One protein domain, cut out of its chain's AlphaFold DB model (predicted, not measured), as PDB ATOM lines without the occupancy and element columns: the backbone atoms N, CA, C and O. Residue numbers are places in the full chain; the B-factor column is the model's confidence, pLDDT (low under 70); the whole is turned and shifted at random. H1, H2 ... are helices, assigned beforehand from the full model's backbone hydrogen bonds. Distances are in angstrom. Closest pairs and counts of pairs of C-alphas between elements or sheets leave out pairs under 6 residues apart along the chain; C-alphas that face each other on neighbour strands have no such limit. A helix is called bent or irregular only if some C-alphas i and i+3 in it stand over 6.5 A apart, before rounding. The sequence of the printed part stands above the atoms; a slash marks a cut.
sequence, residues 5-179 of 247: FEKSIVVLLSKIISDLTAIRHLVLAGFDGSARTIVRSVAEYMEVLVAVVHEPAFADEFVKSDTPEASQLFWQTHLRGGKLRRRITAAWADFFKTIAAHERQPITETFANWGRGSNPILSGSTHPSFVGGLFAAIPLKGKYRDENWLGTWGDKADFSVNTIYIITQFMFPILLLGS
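AT A GLANCE: This is residues 5 to 179 of the 247 residues of an uncharacterized protein of Rhizobium grahamii (UniProt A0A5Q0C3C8). Three long helices, H1, H2 and H8, run side by side as a bundle with H2 in the middle, while bent H4 and H5 form a bar across one end, where H3 also lies. H6 and H7 pack on H2 nearer the other end, beyond which lies a loop of residues 138 to 157. The printed part has 175 residues, with eight named helices, H1 to H8 along the chain, and no named strand: all helix. It is compact, with a radius of gyration of the C-alphas of 18.2 A and spans of 55 by 43 by 29 A.

HOW THE PARTS SIT: H4, residues 68 to 95, was assigned as one helix by its hydrogen bonds but is bent, C-alphas 78 and 81 being 8.6 A apart; its arms H4a, residues 68 to 78, and H4b, residues 81 to 95, stand at a steep tilt of 62 degrees. H4b touches residues 47 to 54 of the hub H2, residues 32 to 54; the closest C-alphas, of His 54 and Ala 91, are 5.7 A apart. H1, residues 5 to 28, forms a helical hairpin with H2, at a shallow tilt of 18 degrees (closest C-alphas Ile 23 and Ala 35, 4.8 A). H8, residues 158 to 176, touches H2 the same way at a shallow tilt of 4 degrees (Asp 32 and Ser 160, 5.9 A). H3, residues 56 to 63, touches H2 only at the corner (Val 52 and Ala 59, 5.0 A). H5, residues 101 to 112, touches H4b (Thr 89 and Ala 112, 5.1 A). H6, residues 116 to 126, touches H2 (Thr 37 and Thr 126, 5.4 A), and H7, residues 130 to 137, touches H6 (Ser 125 and Gly 132, 4.7 A). Every O i to N i+4 pair is within hydrogen-bond range in H1, H3, H4a and H7, against 18 of 19 in H2, 10 of 11 in H4b, 6 of 8 in H5, 5 of 7 in H6 and 11 of 15 in H8.

IN THESE COORDINATES: H1 begins at C-alpha 5 (4.347, -23.896, 29.289) and is 34.4 A long; H2 is 32.5 A, and H8 28.5 A, ending at C-alpha 176 (9.233, -42.755, 26.127).

THE WHOLE: The C-alphas farthest apart, of Ala 101 and Glu 147, are 57.4 A apart. The printed part has no cut, and the link from H7 to H8 is long, 20 residues. The pLDDT is under 70 in residues 135 to 160 and 176 to 179.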
ATOM      1  N   PHE A   5       3.962 -22.490  29.434       84.56
ATOM      2  CA  PHE A   5       4.347 -23.896  29.289       84.56
ATOM      3  C   PHE A   5       4.379 -24.654  30.629       84.56
ATOM      4  O   PHE A   5       3.738 -25.691  30.781       84.56
ATOM      5  N   GLU A   6       5.081 -24.105  31.623       82.00
ATOM      6  CA  GLU A   6       5.192 -24.694  32.963       82.00
ATOM      7  C   GLU A   6       3.821 -24.736  33.661       82.00
ATOM      8  O   GLU A   6       3.461 -25.763  34.233       82.00
ATOM      9  N   LYS A   7       3.011 -23.672  33.540       87.06
ATOM     10  CA  LYS A   7       1.623 -23.646  34.041       87.06
ATOM     11  C   LYS A   7       0.773 -24.761  33.437       87.06
ATOM     12  O   LYS A   7       0.098 -25.462  34.187       87.06
ATOM     13  N   SER A   8       0.824 -24.947  32.119       89.88
ATOM     14  CA  SER A   8       0.066 -25.993  31.426       89.88
ATOM     15  C   SER A   8       0.434 -27.378  31.938       89.88
ATOM     16  O   SER A   8      -0.454 -28.161  32.262       89.88
ATOM     17  N   ILE A   9       1.734 -27.663  32.076       84.69
ATOM     18  CA  ILE A   9       2.214 -28.945  32.607       84.69
ATOM     19  C   ILE A   9       1.720 -29.158  34.036       84.69
ATOM     20  O   ILE A   9       1.168 -30.216  34.330       84.69
ATOM     21  N   VAL A  10       1.884 -28.167  34.918       83.62
ATOM     22  CA  VAL A  10       1.463 -28.273  36.323       83.62
ATOM     23  C   VAL A  10      -0.035 -28.554  36.424       83.62
ATOM     24  O   VAL A  10      -0.427 -29.471  37.145       83.62
ATOM     25  N   VAL A  11      -0.874 -27.814  35.697       89.88
ATOM     26  CA  VAL A  11      -2.337 -27.977  35.744       89.88
ATOM     27  C   VAL A  11      -2.766 -29.332  35.180       89.88
ATOM     28  O   VAL A  11      -3.550 -30.033  35.822       89.88
ATOM     29  N   LEU A  12      -2.224 -29.736  34.025       90.06
ATOM     30  CA  LEU A  12      -2.542 -31.026  33.409       90.06
ATOM     31  C   LEU A  12      -2.118 -32.189  34.304       90.06
ATOM     32  O   LEU A  12      -2.933 -33.064  34.586       90.06
ATOM     33  N   LEU A  13      -0.879 -32.185  34.802       84.62
ATOM     34  CA  LEU A  13      -0.389 -33.235  35.696       84.62
ATOM     35  C   LEU A  13      -1.174 -33.275  37.007       84.62
ATOM     36  O   LEU A  13      -1.516 -34.361  37.462       84.62
ATOM     37  N   SER A  14      -1.518 -32.122  37.586       82.88
ATOM     38  CA  SER A  14      -2.341 -32.071  38.803       82.88
ATOM     39  C   SER A  14      -3.712 -32.707  38.574       82.88
ATOM     40  O   SER A  14      -4.170 -33.496  39.401       82.88
ATOM     41  N   LYS A  15      -4.348 -32.426  37.428       90.75
ATOM     42  CA  LYS A  15      -5.627 -33.042  37.065       90.75
ATOM     43  C   LYS A  15      -5.492 -34.547  36.834       90.75
ATOM     44  O   LYS A  15      -6.284 -35.303  37.386       90.75
ATOM     45  N   ILE A  16      -4.470 -34.975  36.089       89.25
ATOM     46  CA  ILE A  16      -4.170 -36.392  35.839       89.25
ATOM     47  C   ILE A  16      -3.952 -37.137  37.161       89.25
ATOM     48  O   ILE A  16      -4.537 -38.193  37.361       89.25
ATOM     49  N   ILE A  17      -3.156 -36.589  38.082       84.12
ATOM     50  CA  ILE A  17      -2.886 -37.200  39.391       84.12
ATOM     51  C   ILE A  17      -4.167 -37.287  40.222       84.12
ATOM     52  O   ILE A  17      -4.472 -38.353  40.749       84.12
ATOM     53  N   SER A  18      -4.940 -36.200  40.299       85.50
ATOM     54  CA  SER A  18      -6.226 -36.192  41.003       85.50
ATOM     55  C   SER A  18      -7.168 -37.276  40.470       85.50
ATOM     56  O   SER A  18      -7.797 -37.996  41.245       85.50
ATOM     57  N   ASP A  19      -7.242 -37.421  39.148       93.19
ATOM     58  CA  ASP A  19      -8.080 -38.421  38.493       93.19
ATOM     59  C   ASP A  19      -7.556 -39.844  38.701       93.19
ATOM     60  O   ASP A  19      -8.341 -40.747  38.970       93.19
ATOM     61  N   LEU A  20      -6.237 -40.056  38.659       87.25
ATOM     62  CA  LEU A  20      -5.603 -41.335  38.986       87.25
ATOM     63  C   LEU A  20      -5.910 -41.767  40.424       87.25
ATOM     64  O   LEU A  20      -6.219 -42.936  40.668       87.25
ATOM     65  N   THR A  21      -5.867 -40.833  41.375       83.69
ATOM     66  CA  THR A  21      -6.252 -41.089  42.766       83.69
ATOM     67  C   THR A  21      -7.724 -41.486  42.859       83.69
ATOM     68  O   THR A  21      -8.037 -42.497  43.490       83.69
ATOM     69  N   ALA A  22      -8.620 -40.763  42.183       89.31
ATOM     70  CA  ALA A  22     -10.042 -41.103  42.141       89.31
ATOM     71  C   ALA A  22     -10.288 -42.488  41.522       89.31
ATOM     72  O   ALA A  22     -11.010 -43.298  42.099       89.31
ATOM     73  N   ILE A  23      -9.636 -42.796  40.396       87.81
ATOM     74  CA  ILE A  23      -9.700 -44.105  39.734       87.81
ATOM     75  C   ILE A  23      -9.275 -45.204  40.700       87.81
ATOM     76  O   ILE A  23     -10.005 -46.176  40.858       87.81
ATOM     77  N   ARG A  24      -8.143 -45.041  41.396       84.88
ATOM     78  CA  ARG A  24      -7.677 -46.020  42.384       84.88
ATOM     79  C   ARG A  24      -8.725 -46.268  43.466       84.88
ATOM     80  O   ARG A  24      -9.012 -47.422  43.762       84.88
ATOM     81  N   HIS A  25      -9.301 -45.215  44.044       82.94
ATOM     82  CA  HIS A  25     -10.326 -45.364  45.078       82.94
ATOM     83  C   HIS A  25     -11.592 -46.046  44.556       82.94
ATOM     84  O   HIS A  25     -12.119 -46.923  45.230       82.94
ATOM     85  N   LEU A  26     -12.050 -45.694  43.353       85.50
ATOM     86  CA  LEU A  26     -13.228 -46.304  42.736       85.50
ATOM     87  C   LEU A  26     -13.001 -47.781  42.417       85.50
ATOM     88  O   LEU A  26     -13.847 -48.602  42.742       85.50
ATOM     89  N   VAL A  27     -11.847 -48.127  41.848       82.19
ATOM     90  CA  VAL A  27     -11.456 -49.511  41.547       82.19
ATOM     91  C   VAL A  27     -11.353 -50.336  42.835       82.19
ATOM     92  O   VAL A  27     -11.902 -51.431  42.911       82.19
ATOM     93  N   LEU A  28     -10.721 -49.801  43.888       76.56
ATOM     94  CA  LEU A  28     -10.655 -50.460  45.201       76.56
ATOM     95  C   LEU A  28     -12.015 -50.565  45.899       76.56
ATOM     96  O   LEU A  28     -12.180 -51.394  46.786       76.56
ATOM     97  N   ALA A  29     -12.981 -49.741  45.519       78.25
ATOM     98  CA  ALA A  29     -14.350 -49.817  45.999       78.25
ATOM     99  C   ALA A  29     -15.279 -50.551  45.016       78.25
ATOM    100  O   ALA A  29     -16.484 -50.473  45.193       78.25
ATOM    101  N   GLY A  30     -14.753 -51.206  43.969       75.44
ATOM    102  CA  GLY A  30     -15.522 -51.981  42.982       75.44
ATOM    103  C   GLY A  30     -16.388 -51.169  42.007       75.44
ATOM    104  O   GLY A  30     -17.187 -51.734  41.267       75.44
ATOM    105  N   PHE A  31     -16.229 -49.846  41.944       80.69
ATOM    106  CA  PHE A  31     -16.982 -48.954  41.051       80.69
ATOM    107  C   PHE A  31     -16.305 -48.772  39.683       80.69
ATOM    108  O   PHE A  31     -15.949 -47.662  39.271       80.69
ATOM    109  N   ASP A  32     -16.139 -49.870  38.946       77.44
ATOM    110  CA  ASP A  32     -15.370 -49.900  37.694       77.44
ATOM    111  C   ASP A  32     -15.933 -49.038  36.564       77.44
ATOM    112  O   ASP A  32     -15.171 -48.415  35.822       77.44
ATOM    113  N   GLY A  33     -17.258 -48.985  36.406       79.62
ATOM    114  CA  GLY A  33     -17.890 -48.155  35.372       79.62
ATOM    115  C   GLY A  33     -17.566 -46.670  35.564       79.62
ATOM    116  O   GLY A  33     -17.146 -45.980  34.628       79.62
ATOM    117  N   SER A  34     -17.661 -46.203  36.811       85.50
ATOM    118  CA  SER A  34     -17.275 -44.847  37.205       85.50
ATOM    119  C   SER A  34     -15.781 -44.616  36.996       85.50
ATOM    120  O   SER A  34     -15.394 -43.614  36.398       85.50
ATOM    121  N   ALA A  35     -14.935 -45.570  37.400       88.06
ATOM    122  CA  ALA A  35     -13.495 -45.481  37.188       88.06
ATOM    123  C   ALA A  35     -13.148 -45.329  35.698       88.06
ATOM    124  O   ALA A  35     -12.389 -44.433  35.334       88.06
ATOM    125  N   ARG A  36     -13.750 -46.125  34.805       87.12
ATOM    126  CA  ARG A  36     -13.499 -46.042  33.352       87.12
ATOM    127  C   ARG A  36     -13.971 -44.749  32.716       87.12
ATOM    128  O   ARG A  36     -13.364 -44.297  31.745       87.12
ATOM    129  N   THR A  37     -15.016 -44.144  33.269       87.81
ATOM    130  CA  THR A  37     -15.442 -42.809  32.845       87.81
ATOM    131  C   THR A  37     -14.331 -41.795  33.075       87.81
ATOM    132  O   THR A  37     -13.996 -41.036  32.169       87.81
ATOM    133  N   ILE A  38     -13.678 -41.859  34.235       92.50
ATOM    134  CA  ILE A  38     -12.535 -41.000  34.548       92.50
ATOM    135  C   ILE A  38     -11.303 -41.396  33.718       92.50
ATOM    136  O   ILE A  38     -10.611 -40.515  33.213       92.50
ATOM    137  N   VAL A  39     -11.048 -42.694  33.489       91.44
ATOM    138  CA  VAL A  39      -9.936 -43.162  32.630       91.44
ATOM    139  C   VAL A  39     -10.014 -42.546  31.234       91.44
ATOM    140  O   VAL A  39      -8.983 -42.160  30.687       91.44
ATOM    141  N   ARG A  40     -11.216 -42.410  30.659       89.00
ATOM    142  CA  ARG A  40     -11.396 -41.734  29.367       89.00
ATOM    143  C   ARG A  40     -10.894 -40.289  29.412       89.00
ATOM    144  O   ARG A  40     -10.161 -39.879  28.518       89.00
ATOM    145  N   SER A  41     -11.258 -39.537  30.450       90.31
ATOM    146  CA  SER A  41     -10.773 -38.167  30.632       90.31
ATOM    147  C   SER A  41      -9.260 -38.124  30.824       90.31
ATOM    148  O   SER A  41      -8.602 -37.292  30.209       90.31
ATOM    149  N   VAL A  42      -8.685 -39.048  31.603       91.25
ATOM    150  CA  VAL A  42      -7.224 -39.147  31.754       91.25
ATOM    151  C   VAL A  42      -6.555 -39.397  30.408       91.25
ATOM    152  O   VAL A  42      -5.593 -38.708  30.091       91.25
ATOM    153  N   ALA A  43      -7.067 -40.316  29.587       89.12
ATOM    154  CA  ALA A  43      -6.521 -40.571  28.255       89.12
ATOM    155  C   ALA A  43      -6.486 -39.291  27.401       89.12
ATOM    156  O   ALA A  43      -5.451 -38.975  26.815       89.12
ATOM    157  N   GLU A  44      -7.566 -38.505  27.394       88.94
ATOM    158  CA  GLU A  44      -7.615 -37.216  26.692       88.94
ATOM    159  C   GLU A  44      -6.630 -36.189  27.285       88.94
ATOM    160  O   GLU A  44      -5.919 -35.518  26.536       88.94
ATOM    161  N   TYR A  45      -6.505 -36.091  28.614       91.38
ATOM    162  CA  TYR A  45      -5.522 -35.203  29.251       91.38
ATOM    163  C   TYR A  45      -4.077 -35.584  28.922       91.38
ATOM    164  O   TYR A  45      -3.243 -34.699  28.733       91.38
ATOM    165  N   MET A  46      -3.775 -36.877  28.815       88.69
ATOM    166  CA  MET A  46      -2.453 -37.361  28.411       88.69
ATOM    167  C   MET A  46      -2.139 -36.984  26.963       88.69
ATOM    168  O   MET A  46      -1.038 -36.528  26.661       88.69
ATOM    169  N   GLU A  47      -3.123 -37.102  26.073       88.56
ATOM    170  CA  GLU A  47      -3.021 -36.648  24.687       88.56
ATOM    171  C   GLU A  47      -2.781 -35.124  24.592       88.56
ATOM    172  O   GLU A  47      -1.925 -34.671  23.825       88.56
ATOM    173  N   VAL A  48      -3.478 -34.324  25.408       90.75
ATOM    174  CA  VAL A  48      -3.264 -32.867  25.509       90.75
ATOM    175  C   VAL A  48      -1.885 -32.540  26.083       90.75
ATOM    176  O   VAL A  48      -1.229 -31.627  25.587       90.75
ATOM    177  N   LEU A  49      -1.407 -33.294  27.077       88.19
ATOM    178  CA  LEU A  49      -0.067 -33.127  27.640       88.19
ATOM    179  C   LEU A  49       1.013 -33.338  26.574       88.19
ATOM    180  O   LEU A  49       1.918 -32.515  26.466       88.19
ATOM    181  N   VAL A  50       0.894 -34.377  25.741       84.88
ATOM    182  CA  VAL A  50       1.814 -34.592  24.608       84.88
ATOM    183  C   VAL A  50       1.802 -33.391  23.661       84.88
ATOM    184  O   VAL A  50       2.865 -32.911  23.273       84.88
ATOM    185  N   ALA A  51       0.621 -32.868  23.324       86.81
ATOM    186  CA  ALA A  51       0.480 -31.710  22.444       86.81
ATOM    187  C   ALA A  51       1.091 -30.421  23.032       86.81
ATOM    188  O   ALA A  51       1.780 -29.697  22.317       86.81
ATOM    189  N   VAL A  52       0.873 -30.153  24.325       87.12
ATOM    190  CA  VAL A  52       1.467 -29.019  25.060       87.12
ATOM    191  C   VAL A  52       2.982 -29.116  25.088       87.12
ATOM    192  O   VAL A  52       3.668 -28.106  24.940       87.12
ATOM    193  N   VAL A  53       3.506 -30.323  25.287       80.25
ATOM    194  CA  VAL A  53       4.947 -30.523  25.386       80.25
ATOM    195  C   VAL A  53       5.616 -30.416  24.014       80.25
ATOM    196  O   VAL A  53       6.694 -29.838  23.910       80.25
ATOM    197  N   HIS A  54       4.973 -30.914  22.959       81.50
ATOM    198  CA  HIS A  54       5.489 -30.837  21.592       81.50
ATOM    199  C   HIS A  54       5.526 -29.409  21.030       81.50
ATOM    200  O   HIS A  54       6.507 -29.048  20.385       81.50
ATOM    201  N   GLU A  55       4.507 -28.583  21.297       81.31
ATOM    202  CA  GLU A  55       4.405 -27.234  20.727       81.31
ATOM    203  C   GLU A  55       4.124 -26.169  21.805       81.31
ATOM    204  O   GLU A  55       2.982 -26.009  22.235       81.31
ATOM    205  N   PRO A  56       5.120 -25.359  22.217       78.19
ATOM    206  CA  PRO A  56       4.930 -24.338  23.253       78.19
ATOM    207  C   PRO A  56       3.834 -23.303  22.955       78.19
ATOM    208  O   PRO A  56       3.180 -22.832  23.883       78.19
ATOM    209  N   ALA A  57       3.580 -22.979  21.682       84.00
ATOM    210  CA  ALA A  57       2.484 -22.085  21.292       84.00
ATOM    211  C   ALA A  57       1.105 -22.667  21.656       84.00
ATOM    212  O   ALA A  57       0.218 -21.943  22.108       84.00
ATOM    213  N   PHE A  58       0.954 -23.992  21.574       88.00
ATOM    214  CA  PHE A  58      -0.247 -24.691  22.020       88.00
ATOM    215  C   PHE A  58      -0.472 -24.534  23.532       88.00
ATOM    216  O   PHE A  58      -1.611 -24.441  23.989       88.00
ATOM    217  N   ALA A  59       0.609 -24.452  24.314       87.88
ATOM    218  CA  ALA A  59       0.532 -24.196  25.748       87.88
ATOM    219  C   ALA A  59      -0.014 -22.793  26.057       87.88
ATOM    220  O   ALA A  59      -0.784 -22.641  27.005       87.88
ATOM    221  N   ASP A  60       0.346 -21.783  25.261       89.38
ATOM    222  CA  ASP A  60      -0.193 -20.428  25.409       89.38
ATOM    223  C   ASP A  60      -1.696 -20.380  25.122       89.38
ATOM    224  O   ASP A  60      -2.441 -19.738  25.861       89.38
ATOM    225  N   GLU A  61      -2.150 -21.062  24.069       92.50
ATOM    226  CA  GLU A  61      -3.576 -21.171  23.737       92.50
ATOM    227  C   GLU A  61      -4.352 -21.933  24.819       92.50
ATOM    228  O   GLU A  61      -5.433 -21.501  25.216       92.50
ATOM    229  N   PHE A  62      -3.772 -23.007  25.365       94.25
ATOM    230  CA  PHE A  62      -4.352 -23.758  26.478       94.25
ATOM    231  C   PHE A  62      -4.520 -22.891  27.734       94.25
ATOM    232  O   PHE A  62      -5.607 -22.851  28.304       94.25
ATOM    233  N   VAL A  63      -3.490 -22.145  28.153       94.00
ATOM    234  CA  VAL A  63      -3.581 -21.276  29.346       94.00
ATOM    235  C   VAL A  63      -4.609 -20.160  29.163       94.00
ATOM    236  O   VAL A  63      -5.273 -19.787  30.123       94.00
ATOM    237  N   LYS A  64      -4.768 -19.642  27.939       93.88
ATOM    238  CA  LYS A  64      -5.770 -18.613  27.610       93.88
ATOM    239  C   LYS A  64      -7.201 -19.150  27.537       93.88
ATOM    240  O   LYS A  64      -8.131 -18.366  27.388       93.88
ATOM    241  N   SER A  65      -7.395 -20.463  27.621       94.06
ATOM    242  CA  SER A  65      -8.720 -21.091  27.618       94.06
ATOM    243  C   SER A  65      -9.376 -21.105  29.012       94.06
ATOM    244  O   SER A  65     -10.020 -22.073  29.403       94.06
ATOM    245  N   ASP A  66      -9.218 -20.021  29.773       92.44
ATOM    246  CA  ASP A  66      -9.562 -19.901  31.200       92.44
ATOM    247  C   ASP A  66     -11.039 -19.571  31.490       92.44
ATOM    248  O   ASP A  66     -11.474 -19.595  32.642       92.44
ATOM    249  N   THR A  67     -11.828 -19.314  30.450       95.19
ATOM    250  CA  THR A  67     -13.281 -19.101  30.522       95.19
ATOM    251  C   THR A  67     -14.034 -20.238  29.827       95.19
ATOM    252  O   THR A  67     -13.466 -20.882  28.939       95.19
ATOM    253  N   PRO A  68     -15.314 -20.499  30.164       93.88
ATOM    254  CA  PRO A  68     -16.112 -21.527  29.491       93.88
ATOM    255  C   PRO A  68     -16.159 -21.362  27.966       93.88
ATOM    256  O   PRO A  68     -16.010 -22.336  27.225       93.88
ATOM    257  N   GLU A  69     -16.307 -20.130  27.480       95.88
ATOM    258  CA  GLU A  69     -16.354 -19.804  26.055       95.88
ATOM    259  C   GLU A  69     -15.002 -20.064  25.380       95.88
ATOM    260  O   GLU A  69     -14.952 -20.685  24.315       95.88
ATOM    261  N   ALA A  70     -13.900 -19.644  26.011       94.69
ATOM    262  CA  ALA A  70     -12.555 -19.869  25.487       94.69
ATOM    263  C   ALA A  70     -12.164 -21.356  25.526       94.69
ATOM    264  O   ALA A  70     -11.584 -21.857  24.564       94.69
ATOM    265  N   SER A  71     -12.541 -22.083  26.581       91.56
ATOM    266  CA  SER A  71     -12.420 -23.544  26.686       91.56
ATOM    267  C   SER A  71     -13.159 -24.257  25.553       91.56
ATOM    268  O   SER A  71     -12.599 -25.133  24.888       91.56
ATOM    269  N   GLN A  72     -14.401 -23.856  25.277       92.62
ATOM    270  CA  GLN A  72     -15.190 -24.439  24.195       92.62
ATOM    271  C   GLN A  72     -14.575 -24.144  22.822       92.62
ATOM    272  O   GLN A  72     -14.494 -25.038  21.972       92.62
ATOM    273  N   LEU A  73     -14.110 -22.912  22.599       93.94
ATOM    274  CA  LEU A  73     -13.411 -22.534  21.374       93.94
ATOM    275  C   LEU A  73     -12.118 -23.338  21.203       93.94
ATOM    276  O   LEU A  73     -11.884 -23.888  20.128       93.94
ATOM    277  N   PHE A  74     -11.307 -23.466  22.253       93.62
ATOM    278  CA  PHE A  74     -10.087 -24.273  22.248       93.62
ATOM    279  C   PHE A  74     -10.390 -25.731  21.884       93.62
ATOM    280  O   PHE A  74      -9.756 -26.306  20.991       93.62
ATOM    281  N   TRP A  75     -11.427 -26.317  22.487       92.06
ATOM    282  CA  TRP A  75     -11.847 -27.681  22.182       92.06
ATOM    283  C   TRP A  75     -12.246 -27.846  20.710       92.06
ATOM    284  O   TRP A  75     -11.775 -28.762  20.031       92.06
ATOM    285  N   GLN A  76     -13.062 -26.941  20.169       91.88
ATOM    286  CA  GLN A  76     -13.476 -26.988  18.763       91.88
ATOM    287  C   GLN A  76     -12.305 -26.778  17.799       91.88
ATOM    288  O   GLN A  76     -12.227 -27.434  16.749       91.88
ATOM    289  N   THR A  77     -11.393 -25.874  18.148       92.12
ATOM    290  CA  THR A  77     -10.263 -25.486  17.307       92.12
ATOM    291  C   THR A  77      -9.204 -26.572  17.267       92.12
ATOM    292  O   THR A  77      -8.762 -26.897  16.165       92.12
ATOM    293  N   HIS A  78      -8.876 -27.205  18.397       91.31
ATOM    294  CA  HIS A  78      -7.717 -28.098  18.481       91.31
ATOM    295  C   HIS A  78      -8.025 -29.548  18.849       91.31
ATOM    296  O   HIS A  78      -7.284 -30.437  18.430       91.31
ATOM    297  N   LEU A  79      -9.088 -29.811  19.610       89.19
ATOM    298  CA  LEU A  79      -9.334 -31.143  20.171       89.19
ATOM    299  C   LEU A  79     -10.326 -31.958  19.329       89.19
ATOM    300  O   LEU A  79     -10.142 -33.156  19.105       89.19
ATOM    301  N   ARG A  80     -11.350 -31.299  18.781       88.00
ATOM    302  CA  ARG A  80     -12.453 -31.929  18.045       88.00
ATOM    303  C   ARG A  80     -12.012 -32.619  16.750       88.00
ATOM    304  O   ARG A  80     -11.164 -32.124  16.013       88.00
ATOM    305  N   GLY A  81     -12.687 -33.717  16.399       77.62
ATOM    306  CA  GLY A  81     -12.692 -34.258  15.031       77.62
ATOM    307  C   GLY A  81     -11.360 -34.863  14.581       77.62
ATOM    308  O   GLY A  81     -11.003 -34.771  13.411       77.62
ATOM    309  N   GLY A  82     -10.596 -35.439  15.513       83.81
ATOM    310  CA  GLY A  82      -9.292 -36.041  15.217       83.81
ATOM    311  C   GLY A  82      -8.167 -35.026  14.997       83.81
ATOM    312  O   GLY A  82      -7.073 -35.417  14.597       83.81
ATOM    313  N   LYS A  83      -8.393 -33.735  15.267       89.00
ATOM    314  CA  LYS A  83      -7.342 -32.710  15.210       89.00
ATOM    315  C   LYS A  83      -6.230 -32.980  16.223       89.00
ATOM    316  O   LYS A  83      -5.062 -32.988  15.839       89.00
ATOM    317  N   LEU A  84      -6.599 -33.322  17.460       88.12
ATOM    318  CA  LEU A  84      -5.644 -33.732  18.489       88.12
ATOM    319  C   LEU A  84      -4.825 -34.946  18.032       88.12
ATOM    320  O   LEU A  84      -3.606 -34.939  18.143       88.12
ATOM    321  N   ARG A  85      -5.469 -35.931  17.388       85.75
ATOM    322  CA  ARG A  85      -4.777 -37.097  16.814       85.75
ATOM    323  C   ARG A  85      -3.680 -36.689  15.836       85.75
ATOM    324  O   ARG A  85      -2.566 -37.175  15.963       85.75
ATOM    325  N   ARG A  86      -3.982 -35.818  14.867       88.44
ATOM    326  CA  ARG A  86      -2.982 -35.369  13.878       88.44
ATOM    327  C   ARG A  86      -1.783 -34.718  14.564       88.44
ATOM    328  O   ARG A  86      -0.650 -34.982  14.177       88.44
ATOM    329  N   ARG A  87      -2.044 -33.923  15.603       87.94
ATOM    330  CA  ARG A  87      -1.019 -33.252  16.406       87.94
ATOM    331  C   ARG A  87      -0.150 -34.249  17.176       87.94
ATOM    332  O   ARG A  87       1.064 -34.158  17.106       87.94
ATOM    333  N   ILE A  88      -0.747 -35.256  17.813       86.44
ATOM    334  CA  ILE A  88       0.001 -36.329  18.494       86.44
ATOM    335  C   ILE A  88       0.835 -37.147  17.507       86.44
ATOM    336  O   ILE A  88       1.982 -37.466  17.794       86.44
ATOM    337  N   THR A  89       0.284 -37.494  16.342       87.88
ATOM    338  CA  THR A  89       1.037 -38.217  15.308       87.88
ATOM    339  C   THR A  89       2.244 -37.406  14.840       87.88
ATOM    340  O   THR A  89       3.328 -37.969  14.714       87.88
ATOM    341  N   ALA A  90       2.081 -36.096  14.637       85.00
ATOM    342  CA  ALA A  90       3.192 -35.205  14.312       85.00
ATOM    343  C   ALA A  90       4.224 -35.141  15.449       85.00
ATOM    344  O   ALA A  90       5.417 -35.270  15.189       85.00
ATOM    345  N   ALA A  91       3.769 -35.050  16.703       82.81
ATOM    346  CA  ALA A  91       4.648 -35.069  17.867       82.81
ATOM    347  C   ALA A  91       5.521 -36.330  17.906       82.81
ATOM    348  O   ALA A  91       6.738 -36.239  18.026       82.81
ATOM    349  N   TRP A  92       4.922 -37.510  17.718       83.31
ATOM    350  CA  TRP A  92       5.669 -38.768  17.644       83.31
ATOM    351  C   TRP A  92       6.633 -38.827  16.458       83.31
ATOM    352  O   TRP A  92       7.756 -39.299  16.622       83.31
ATOM    353  N   ALA A  93       6.239 -38.316  15.289       83.81
ATOM    354  CA  ALA A  93       7.121 -38.261  14.124       83.81
ATOM    355  C   ALA A  93       8.383 -37.430  14.408       83.81
ATOM    356  O   ALA A  93       9.488 -37.845  14.045       83.81
ATOM    357  N   ASP A  94       8.222 -36.298  15.097       80.31
ATOM    358  CA  ASP A  94       9.326 -35.432  15.507       80.31
ATOM    359  C   ASP A  94      10.189 -36.077  16.595       80.31
ATOM    360  O   ASP A  94      11.418 -35.996  16.527       80.31
ATOM    361  N   PHE A  95       9.588 -36.785  17.558       76.19
ATOM    362  CA  PHE A  95      10.343 -37.538  18.567       76.19
ATOM    363  C   PHE A  95      11.208 -38.636  17.955       76.19
ATOM    364  O   PHE A  95      12.330 -38.862  18.403       76.19
ATOM    365  N   PHE A  96      10.733 -39.265  16.885       80.31
ATOM    366  CA  PHE A  96      11.459 -40.307  16.166       80.31
ATOM    367  C   PHE A  96      12.264 -39.778  14.971       80.31
ATOM    368  O   PHE A  96      12.712 -40.562  14.131       80.31
ATOM    369  N   LYS A  97      12.521 -38.463  14.887       81.19
ATOM    370  CA  LYS A  97      13.276 -37.858  13.774       81.19
ATOM    371  C   LYS A  97      14.699 -38.407  13.610       81.19
ATOM    372  O   LYS A  97      15.261 -38.312  12.523       81.19
ATOM    373  N   THR A  98      15.287 -38.950  14.673       77.38
ATOM    374  CA  THR A  98      16.636 -39.540  14.671       77.38
ATOM    375  C   THR A  98      16.654 -40.987  14.177       77.38
ATOM    376  O   THR A  98      17.717 -41.496  13.834       77.38
ATOM    377  N   ILE A  99      15.491 -41.637  14.102       78.50
ATOM    378  CA  ILE A  99      15.334 -42.988  13.562       78.50
ATOM    379  C   ILE A  99      15.372 -42.933  12.028       78.50
ATOM    380  O   ILE A  99      14.921 -41.954  11.408       78.50
ATOM    381  N   ALA A 100      15.904 -43.994  11.415       80.31
ATOM    382  CA  ALA A 100      15.950 -44.157   9.970       80.31
ATOM    383  C   ALA A 100      14.549 -44.019   9.348       80.31
ATOM    384  O   ALA A 100      13.557 -44.517   9.880       80.31
ATOM    385  N   ALA A 101      14.458 -43.340   8.201       79.94
ATOM    386  CA  ALA A 101      13.173 -42.967   7.603       79.94
ATOM    387  C   ALA A 101      12.236 -44.165   7.341       79.94
ATOM    388  O   ALA A 101      11.028 -44.036   7.520       79.94
ATOM    389  N   HIS A 102      12.793 -45.327   6.979       81.12
ATOM    390  CA  HIS A 102      12.027 -46.547   6.701       81.12
ATOM    391  C   HIS A 102      11.414 -47.195   7.958       81.12
ATOM    392  O   HIS A 102      10.397 -47.872   7.855       81.12
ATOM    393  N   GLU A 103      11.980 -46.953   9.143       82.00
ATOM    394  CA  GLU A 103      11.457 -47.450  10.426       82.00
ATOM    395  C   GLU A 103      10.574 -46.406  11.127       82.00
ATOM    396  O   GLU A 103       9.707 -46.740  11.934       82.00
ATOM    397  N   ARG A 104      10.757 -45.118  10.808       82.62
ATOM    398  CA  ARG A 104      10.080 -44.006  11.489       82.62
ATOM    399  C   ARG A 104       8.564 -44.062  11.365       82.62
ATOM    400  O   ARG A 104       7.873 -43.872  12.364       82.62
ATOM    401  N   GLN A 105       8.043 -44.276  10.158       84.50
ATOM    402  CA  GLN A 105       6.600 -44.268   9.917       84.50
ATOM    403  C   GLN A 105       5.852 -45.357  10.715       84.50
ATOM    404  O   GLN A 105       4.951 -44.989  11.473       84.50
ATOM    405  N   PRO A 106       6.221 -46.652  10.641       86.12
ATOM    406  CA  PRO A 106       5.512 -47.690  11.394       86.12
ATOM    407  C   PRO A 106       5.620 -47.500  12.914       86.12
ATOM    408  O   PRO A 106       4.643 -47.718  13.634       86.12
ATOM    409  N   ILE A 107       6.765 -47.028  13.419       83.50
ATOM    410  CA  ILE A 107       6.941 -46.722  14.847       83.50
ATOM    411  C   ILE A 107       6.035 -45.554  15.263       83.50
ATOM    412  O   ILE A 107       5.308 -45.650  16.251       83.50
ATOM    413  N   THR A 108       6.014 -44.473  14.482       84.75
ATOM    414  CA  THR A 108       5.160 -43.300  14.733       84.75
ATOM    415  C   THR A 108       3.688 -43.688  14.793       84.75
ATOM    416  O   THR A 108       2.979 -43.288  15.714       84.75
ATOM    417  N   GLU A 109       3.215 -44.485  13.834       85.38
ATOM    418  CA  GLU A 109       1.831 -44.958  13.807       85.38
ATOM    419  C   GLU A 109       1.517 -45.869  14.998       85.38
ATOM    420  O   GLU A 109       0.443 -45.748  15.591       85.38
ATOM    421  N   THR A 110       2.457 -46.729  15.395       86.12
ATOM    422  CA  THR A 110       2.317 -47.589  16.578       86.12
ATOM    423  C   THR A 110       2.117 -46.750  17.840       86.12
ATOM    424  O   THR A 110       1.146 -46.954  18.567       86.12
ATOM    425  N   PHE A 111       2.975 -45.755  18.076       83.31
ATOM    426  CA  PHE A 111       2.888 -44.899  19.262       83.31
ATOM    427  C   PHE A 111       1.700 -43.933  19.227       83.31
ATOM    428  O   PHE A 111       1.028 -43.749  20.240       83.31
ATOM    429  N   ALA A 112       1.364 -43.375  18.064       82.69
ATOM    430  CA  ALA A 112       0.206 -42.495  17.919       82.69
ATOM    431  C   ALA A 112      -1.137 -43.216  18.129       82.69
ATOM    432  O   ALA A 112      -2.139 -42.575  18.459       82.69
ATOM    433  N   ASN A 113      -1.167 -44.538  17.930       84.12
ATOM    434  CA  ASN A 113      -2.337 -45.378  18.177       84.12
ATOM    435  C   ASN A 113      -2.240 -46.180  19.488       84.12
ATOM    436  O   ASN A 113      -3.158 -46.944  19.798       84.12
ATOM    437  N   TRP A 114      -1.177 -45.997  20.274       83.62
ATOM    438  CA  TRP A 114      -0.968 -46.723  21.522       83.62
ATOM    439  C   TRP A 114      -2.098 -46.456  22.525       83.62
ATOM    440  O   TRP A 114      -2.600 -45.339  22.638       83.62
ATOM    441  N   GLY A 115      -2.552 -47.502  23.220       76.44
ATOM    442  CA  GLY A 115      -3.672 -47.438  24.170       76.44
ATOM    443  C   GLY A 115      -5.062 -47.283  23.532       76.44
ATOM    444  O   GLY A 115      -6.067 -47.609  24.158       76.44
ATOM    445  N   ARG A 116      -5.164 -46.885  22.254       79.75
ATOM    446  CA  ARG A 116      -6.462 -46.651  21.589       79.75
ATOM    447  C   ARG A 116      -7.272 -47.913  21.326       79.75
ATOM    448  O   ARG A 116      -8.482 -47.808  21.132       79.75
ATOM    449  N   GLY A 117      -6.648 -49.089  21.372       81.50
ATOM    450  CA  GLY A 117      -7.362 -50.372  21.381       81.50
ATOM    451  C   GLY A 117      -8.389 -50.470  22.517       81.50
ATOM    452  O   GLY A 117      -9.391 -51.164  22.383       81.50
ATOM    453  N   SER A 118      -8.194 -49.697  23.588       83.50
ATOM    454  CA  SER A 118      -9.081 -49.632  24.751       83.50
ATOM    455  C   SER A 118     -10.238 -48.631  24.583       83.50
ATOM    456  O   SER A 118     -11.208 -48.680  25.340       83.50
ATOM    457  N   ASN A 119     -10.211 -47.757  23.565       83.19
ATOM    458  CA  ASN A 119     -11.238 -46.728  23.344       83.19
ATOM    459  C   ASN A 119     -12.656 -47.279  23.125       83.19
ATOM    460  O   ASN A 119     -13.591 -46.660  23.639       83.19
ATOM    461  N   PRO A 120     -12.874 -48.398  22.402       81.75
ATOM    462  CA  PRO A 120     -14.203 -48.992  22.286       81.75
ATOM    463  C   PRO A 120     -14.775 -49.408  23.645       81.75
ATOM    464  O   PRO A 120     -15.931 -49.110  23.936       81.75
ATOM    465  N   ILE A 121     -13.951 -50.013  24.509       79.50
ATOM    466  CA  ILE A 121     -14.348 -50.447  25.858       79.50
ATOM    467  C   ILE A 121     -14.671 -49.231  26.736       79.50
ATOM    468  O   ILE A 121     -15.713 -49.194  27.397       79.50
ATOM    469  N   LEU A 122     -13.816 -48.204  26.709       81.94
ATOM    470  CA  LEU A 122     -14.030 -46.962  27.457       81.94
ATOM    471  C   LEU A 122     -15.265 -46.198  26.961       81.94
ATOM    472  O   LEU A 122     -16.033 -45.667  27.761       81.94
ATOM    473  N   SER A 123     -15.507 -46.178  25.649       80.19
ATOM    474  CA  SER A 123     -16.697 -45.549  25.062       80.19
ATOM    475  C   SER A 123     -17.971 -46.307  25.424       80.19
ATOM    476  O   SER A 123     -18.943 -45.697  25.863       80.19
ATOM    477  N   GLY A 124     -17.958 -47.638  25.335       76.75
ATOM    478  CA  GLY A 124     -19.088 -48.473  25.748       76.75
ATOM    479  C   GLY A 124     -19.428 -48.333  27.234       76.75
ATOM    480  O   GLY A 124     -20.596 -48.405  27.593       76.75
ATOM    481  N   SER A 125     -18.427 -48.067  28.080       72.00
ATOM    482  CA  SER A 125     -18.613 -47.863  29.526       72.00
ATOM    483  C   SER A 125     -19.120 -46.461  29.895       72.00
ATOM    484  O   SER A 125     -19.608 -46.274  31.002       72.00
ATOM    485  N   THR A 126     -18.990 -45.473  29.000       71.69
ATOM    486  CA  THR A 126     -19.319 -44.059  29.279       71.69
ATOM    487  C   THR A 126     -20.650 -43.610  28.694       71.69
ATOM    488  O   THR A 126     -21.276 -42.694  29.225       71.69
ATOM    489  N   HIS A 127     -21.098 -44.221  27.599       74.25
ATOM    490  CA  HIS A 127     -22.345 -43.816  26.960       74.25
ATOM    491  C   HIS A 127     -23.567 -44.459  27.631       74.25
ATOM    492  O   HIS A 127     -23.553 -45.674  27.861       74.25
ATOM    493  N   PRO A 128     -24.649 -43.685  27.876       70.19
ATOM    494  CA  PRO A 128     -25.913 -44.213  28.377       70.19
ATOM    495  C   PRO A 128     -26.507 -45.133  27.311       70.19
ATOM    496  O   PRO A 128     -27.151 -44.712  26.354       70.19
ATOM    497  N   SER A 129     -26.201 -46.411  27.449       77.88
ATOM    498  CA  SER A 129     -26.556 -47.465  26.517       77.88
ATOM    499  C   SER A 129     -26.857 -48.720  27.315       77.88
ATOM    500  O   SER A 129     -26.374 -48.881  28.435       77.88
ATOM    501  N   PHE A 130     -27.631 -49.628  26.728       74.69
ATOM    502  CA  PHE A 130     -27.905 -50.919  27.353       74.69
ATOM    503  C   PHE A 130     -26.606 -51.655  27.716       74.69
ATOM    504  O   PHE A 130     -26.478 -52.172  28.817       74.69
ATOM    505  N   VAL A 131     -25.610 -51.614  26.825       70.00
ATOM    506  CA  VAL A 131     -24.285 -52.211  27.045       70.00
ATOM    507  C   VAL A 131     -23.539 -51.532  28.200       70.00
ATOM    508  O   VAL A 131     -22.965 -52.222  29.038       70.00
ATOM    509  N   GLY A 132     -23.583 -50.201  28.292       71.19
ATOM    510  CA  GLY A 132     -22.994 -49.461  29.412       71.19
ATOM    511  C   GLY A 132     -23.664 -49.788  30.750       71.19
ATOM    512  O   GLY A 132     -22.978 -50.057  31.734       71.19
ATOM    513  N   GLY A 133     -25.000 -49.854  30.774       72.75
ATOM    514  CA  GLY A 133     -25.769 -50.278  31.948       72.75
ATOM    515  C   GLY A 133     -25.481 -51.727  32.349       72.75
ATOM    516  O   GLY A 133     -25.334 -52.019  33.531       72.75
ATOM    517  N   LEU A 134     -25.310 -52.618  31.370       73.19
ATOM    518  CA  LEU A 134     -24.939 -54.013  31.593       73.19
ATOM    519  C   LEU A 134     -23.535 -54.141  32.201       73.19
ATOM    520  O   LEU A 134     -23.360 -54.885  33.161       73.19
ATOM    521  N   PHE A 135     -22.551 -53.388  31.696       68.75
ATOM    522  CA  PHE A 135     -21.195 -53.359  32.260       68.75
ATOM    523  C   PHE A 135     -21.131 -52.755  33.665       68.75
ATOM    524  O   PHE A 135     -20.234 -53.102  34.429       68.75
ATOM    525  N   ALA A 136     -22.052 -51.850  34.003       69.81
ATOM    526  CA  ALA A 136     -22.169 -51.311  35.354       69.81
ATOM    527  C   ALA A 136     -22.866 -52.292  36.312       69.81
ATOM    528  O   ALA A 136     -22.519 -52.352  37.489       69.81
ATOM    529  N   ALA A 137     -23.840 -53.058  35.815       66.75
ATOM    530  CA  ALA A 137     -24.614 -53.995  36.619       66.75
ATOM    531  C   ALA A 137     -23.884 -55.322  36.859       66.75
ATOM    532  O   ALA A 137     -23.951 -55.840  37.964       66.75
ATOM    533  N   ILE A 138     -23.178 -55.873  35.867       64.50
ATOM    534  CA  ILE A 138     -22.603 -57.222  35.954       64.50
ATOM    535  C   ILE A 138     -21.093 -57.148  36.223       64.50
ATOM    536  O   ILE A 138     -20.330 -56.795  35.317       64.50
ATOM    537  N   PRO A 139     -20.622 -57.539  37.421       60.19
ATOM    538  CA  PRO A 139     -19.204 -57.724  37.668       60.19
ATOM    539  C   PRO A 139     -18.759 -58.995  36.931       60.19
ATOM    540  O   PRO A 139     -19.117 -60.111  37.305       60.19
ATOM    541  N   LEU A 140     -17.992 -58.839  35.852       58.56
ATOM    542  CA  LEU A 140     -17.386 -59.965  35.134       58.56
ATOM    543  C   LEU A 140     -16.274 -60.573  36.010       58.56
ATOM    544  O   LEU A 140     -15.112 -60.176  35.918       58.56
ATOM    545  N   LYS A 141     -16.649 -61.491  36.907       55.41
ATOM    546  CA  LYS A 141     -15.745 -62.297  37.740       55.41
ATOM    547  C   LYS A 141     -15.474 -63.629  37.032       55.41
ATOM    548  O   LYS A 141     -16.412 -64.338  36.678       55.41
ATOM    549  N   GLY A 142     -14.209 -63.999  36.847       52.34
ATOM    550  CA  GLY A 142     -13.819 -65.263  36.227       52.34
ATOM    551  C   GLY A 142     -14.004 -66.482  37.133       52.34
ATOM    552  O   GLY A 142     -14.087 -67.599  36.621       52.34
ATOM    553  N   LYS A 143     -14.050 -66.308  38.469       49.53
ATOM    554  CA  LYS A 143     -14.010 -67.455  39.395       49.53
ATOM    555  C   LYS A 143     -14.455 -67.179  40.850       49.53
ATOM    556  O   LYS A 143     -13.720 -67.504  41.767       49.53
ATOM    557  N   TYR A 144     -15.652 -66.640  41.106       48.28
ATOM    558  CA  TYR A 144     -16.209 -66.624  42.477       48.28
ATOM    559  C   TYR A 144     -17.693 -67.006  42.491       48.28
ATOM    560  O   TYR A 144     -18.461 -66.533  41.656       48.28
ATOM    561  N   ARG A 145     -18.056 -67.917  43.408       49.59
ATOM    562  CA  ARG A 145     -19.387 -68.537  43.554       49.59
ATOM    563  C   ARG A 145     -20.238 -67.951  44.681       49.59
ATOM    564  O   ARG A 145     -21.407 -68.310  44.748       49.59
ATOM    565  N   ASP A 146     -19.697 -67.040  45.484       53.41
ATOM    566  CA  ASP A 146     -20.409 -66.543  46.658       53.41
ATOM    567  C   ASP A 146     -20.899 -65.100  46.477       53.41
ATOM    568  O   ASP A 146     -20.236 -64.229  45.909       53.41
ATOM    569  N   GLU A 147     -22.140 -64.945  46.919       53.25
ATOM    570  CA  GLU A 147     -23.082 -63.834  46.867       53.25
ATOM    571  C   GLU A 147     -22.446 -62.438  46.989       53.25
ATOM    572  O   GLU A 147     -22.091 -61.994  48.074       53.25
ATOM    573  N   ASN A 148     -22.306 -61.752  45.849       47.22
ATOM    574  CA  ASN A 148     -22.740 -60.371  45.586       47.22
ATOM    575  C   ASN A 148     -22.464 -60.072  44.096       47.22
ATOM    576  O   ASN A 148     -21.368 -60.302  43.564       47.22
ATOM    577  N   TRP A 149     -23.542 -59.720  43.390       49.66
ATOM    578  CA  TRP A 149     -23.704 -59.901  41.941       49.66
ATOM    579  C   TRP A 149     -23.825 -58.585  41.169       49.66
ATOM    580  O   TRP A 149     -24.006 -58.614  39.953       49.66
ATOM    581  N   LEU A 150     -23.731 -57.442  41.854       56.75
ATOM    582  CA  LEU A 150     -23.995 -56.131  41.275       56.75
ATOM    583  C   LEU A 150     -22.766 -55.232  41.393       56.75
ATOM    584  O   LEU A 150     -22.441 -54.740  42.471       56.75
ATOM    585  N   GLY A 151     -22.131 -54.930  40.258       57.72
ATOM    586  CA  GLY A 151     -21.033 -53.954  40.193       57.72
ATOM    587  C   GLY A 151     -21.450 -52.561  40.693       57.72
ATOM    588  O   GLY A 151     -20.618 -51.771  41.131       57.72
ATOM    589  N   THR A 152     -22.757 -52.275  40.723       61.97
ATOM    590  CA  THR A 152     -23.331 -51.059  41.312       61.97
ATOM    591  C   THR A 152     -23.204 -50.979  42.834       61.97
ATOM    592  O   THR A 152     -23.379 -49.891  43.379       61.97
ATOM    593  N   TRP A 153     -22.913 -52.081  43.530       66.69
ATOM    594  CA  TRP A 153     -22.769 -52.127  44.993       66.69
ATOM    595  C   TRP A 153     -21.314 -52.161  45.467       66.69
ATOM    596  O   TRP A 153     -21.066 -52.218  46.668       66.69
ATOM    597  N   GLY A 154     -20.359 -52.048  44.542       62.81
ATOM    598  CA  GLY A 154     -18.945 -51.926  44.883       62.81
ATOM    599  C   GLY A 154     -18.201 -53.254  45.020       62.81
ATOM    600  O   GLY A 154     -17.194 -53.349  45.725       62.81
ATOM    601  N   ASP A 155     -18.657 -54.289  44.315       67.31
ATOM    602  CA  ASP A 155     -17.908 -55.535  44.201       67.31
ATOM    603  C   ASP A 155     -16.754 -55.404  43.209       67.31
ATOM    604  O   ASP A 155     -16.943 -55.135  42.022       67.31
ATOM    605  N   LYS A 156     -15.543 -55.677  43.687       67.12
ATOM    606  CA  LYS A 156     -14.348 -55.786  42.846       67.12
ATOM    607  C   LYS A 156     -14.469 -56.978  41.880       67.12
ATOM    608  O   LYS A 156     -14.961 -58.048  42.252       67.12
ATOM    609  N   ALA A 157     -13.992 -56.808  40.649       65.94
ATOM    610  CA  ALA A 157     -14.042 -57.814  39.586       65.94
ATOM    611  C   ALA A 157     -12.695 -57.922  38.850       65.94
ATOM    612  O   ALA A 157     -11.850 -57.034  38.942       65.94
ATOM    613  N   ASP A 158     -12.500 -58.957  38.024       64.75
ATOM    614  CA  ASP A 158     -11.284 -59.080  37.192       64.75
ATOM    615  C   ASP A 158     -11.117 -57.875  36.251       64.75
ATOM    616  O   ASP A 158     -10.015 -57.453  35.888       64.75
ATOM    617  N   PHE A 159     -12.243 -57.269  35.884       68.38
ATOM    618  CA  PHE A 159     -12.298 -56.068  35.068       68.38
ATOM    619  C   PHE A 159     -11.759 -54.814  35.796       68.38
ATOM    620  O   PHE A 159     -11.353 -53.864  35.120       68.38
ATOM    621  N   SER A 160     -11.664 -54.830  37.132       69.38
ATOM    622  CA  SER A 160     -10.990 -53.810  37.950       69.38
ATOM    623  C   SER A 160      -9.484 -53.790  37.695       69.38
ATOM    624  O   SER A 160      -8.886 -52.730  37.503       69.38
ATOM    625  N   VAL A 161      -8.884 -54.973  37.556       72.56
ATOM    626  CA  VAL A 161      -7.476 -55.131  37.170       72.56
ATOM    627  C   VAL A 161      -7.240 -54.611  35.755       72.56
ATOM    628  O   VAL A 161      -6.275 -53.890  35.501       72.56
ATOM    629  N   ASN A 162      -8.159 -54.906  34.832       77.19
ATOM    630  CA  ASN A 162      -8.067 -54.411  33.462       77.19
ATOM    631  C   ASN A 162      -8.106 -52.873  33.401       77.19
ATOM    632  O   ASN A 162      -7.354 -52.273  32.644       77.19
ATOM    633  N   THR A 163      -8.917 -52.212  34.233       82.56
ATOM    634  CA  THR A 163      -8.946 -50.742  34.317       82.56
ATOM    635  C   THR A 163      -7.568 -50.161  34.672       82.56
ATOM    636  O   THR A 163      -7.152 -49.175  34.061       82.56
ATOM    637  N   ILE A 164      -6.825 -50.801  35.587       81.06
ATOM    638  CA  ILE A 164      -5.444 -50.410  35.922       81.06
ATOM    639  C   ILE A 164      -4.506 -50.615  34.723       81.06
ATOM    640  O   ILE A 164      -3.732 -49.723  34.385       81.06
ATOM    641  N   TYR A 165      -4.598 -51.751  34.029       81.12
ATOM    642  CA  TYR A 165      -3.780 -51.994  32.834       81.12
ATOM    643  C   TYR A 165      -4.089 -51.027  31.684       81.12
ATOM    644  O   TYR A 165      -3.188 -50.594  30.971       81.12
ATOM    645  N   ILE A 166      -5.352 -50.645  31.503       85.00
ATOM    646  CA  ILE A 166      -5.737 -49.670  30.481       85.00
ATOM    647  C   ILE A 166      -5.109 -48.308  30.790       85.00
ATOM    648  O   ILE A 166      -4.570 -47.667  29.890       85.00
ATOM    649  N   ILE A 167      -5.131 -47.852  32.046       86.69
ATOM    650  CA  ILE A 167      -4.542 -46.549  32.367       86.69
ATOM    651  C   ILE A 167      -3.014 -46.554  32.250       86.69
ATOM    652  O   ILE A 167      -2.445 -45.585  31.744       86.69
ATOM    653  N   THR A 168      -2.341 -47.658  32.599       82.88
ATOM    654  CA  THR A 168      -0.889 -47.769  32.389       82.88
ATOM    655  C   THR A 168      -0.522 -47.739  30.908       82.88
ATOM    656  O   THR A 168       0.496 -47.139  30.564       82.88
ATOM    657  N   GLN A 169      -1.366 -48.267  30.010       84.19
ATOM    658  CA  GLN A 169      -1.162 -48.125  28.564       84.19
ATOM    659  C   GLN A 169      -1.152 -46.659  28.121       84.19
ATOM    660  O   GLN A 169      -0.322 -46.306  27.293       84.19
ATOM    661  N   PHE A 170      -2.009 -45.792  28.666       85.62
ATOM    662  CA  PHE A 170      -1.999 -44.363  28.316       85.62
ATOM    663  C   PHE A 170      -0.833 -43.594  28.953       85.62
ATOM    664  O   PHE A 170      -0.380 -42.592  28.404       85.62
ATOM    665  N   MET A 171      -0.319 -44.071  30.087       82.50
ATOM    666  CA  MET A 171       0.829 -43.475  30.778       82.50
ATOM    667  C   MET A 171       2.173 -43.863  30.169       82.50
ATOM    668  O   MET A 171       3.093 -43.046  30.134       82.50
ATOM    669  N   PHE A 172       2.295 -45.094  29.678       80.50
ATOM    670  CA  PHE A 172       3.559 -45.647  29.209       80.50
ATOM    671  C   PHE A 172       4.232 -44.821  28.097       80.50
ATOM    672  O   PHE A 172       5.424 -44.544  28.230       80.50
ATOM    673  N   PRO A 173       3.527 -44.335  27.053       75.81
ATOM    674  CA  PRO A 173       4.156 -43.525  26.015       75.81
ATOM    675  C   PRO A 173       4.826 -42.261  26.558       75.81
ATOM    676  O   PRO A 173       5.904 -41.903  26.101       75.81
ATOM    677  N   ILE A 174       4.275 -41.620  27.593       72.62
ATOM    678  CA  ILE A 174       4.885 -40.417  28.183       72.62
ATOM    679  C   ILE A 174       6.273 -40.704  28.766       72.62
ATOM    680  O   ILE A 174       7.160 -39.852  28.719       72.62
ATOM    681  N   LEU A 175       6.514 -41.930  29.236       71.62
ATOM    682  CA  LEU A 175       7.837 -42.351  29.696       71.62
ATOM    683  C   LEU A 175       8.862 -42.438  28.560       71.62
ATOM    684  O   LEU A 175      10.062 -42.354  28.822       71.62
ATOM    685  N   LEU A 176       8.404 -42.583  27.318       69.38
ATOM    686  CA  LEU A 176       9.233 -42.755  26.127       69.38
ATOM    687  C   LEU A 176       9.526 -41.448  25.393       69.38
ATOM    688  O   LEU A 176      10.340 -41.450  24.475       69.38
ATOM    689  N   LEU A 177       8.970 -40.320  25.843       65.38
ATOM    690  CA  LEU A 177       9.215 -38.980  25.287       65.38
ATOM    691  C   LEU A 177      10.657 -38.455  25.525       65.38
ATOM    692  O   LEU A 177      10.927 -37.264  25.411       65.38
ATOM    693  N   GLY A 178      11.610 -39.347  25.830       59.47
ATOM    694  CA  GLY A 178      13.036 -39.076  26.038       59.47
ATOM    695  C   GLY A 178      13.387 -38.918  27.514       59.47
ATOM    696  O   GLY A 178      12.607 -38.349  28.264       59.47
ATOM    697  N   SER A 179      14.541 -39.418  27.977       55.47
ATOM    698  CA  SER A 179      14.953 -39.512  29.405       55.47
ATOM    699  C   SER A 179      14.995 -38.193  30.189       55.47
ATOM    700  O   SER A 179      15.203 -38.194  31.400       55.47
TER     701      SER A 179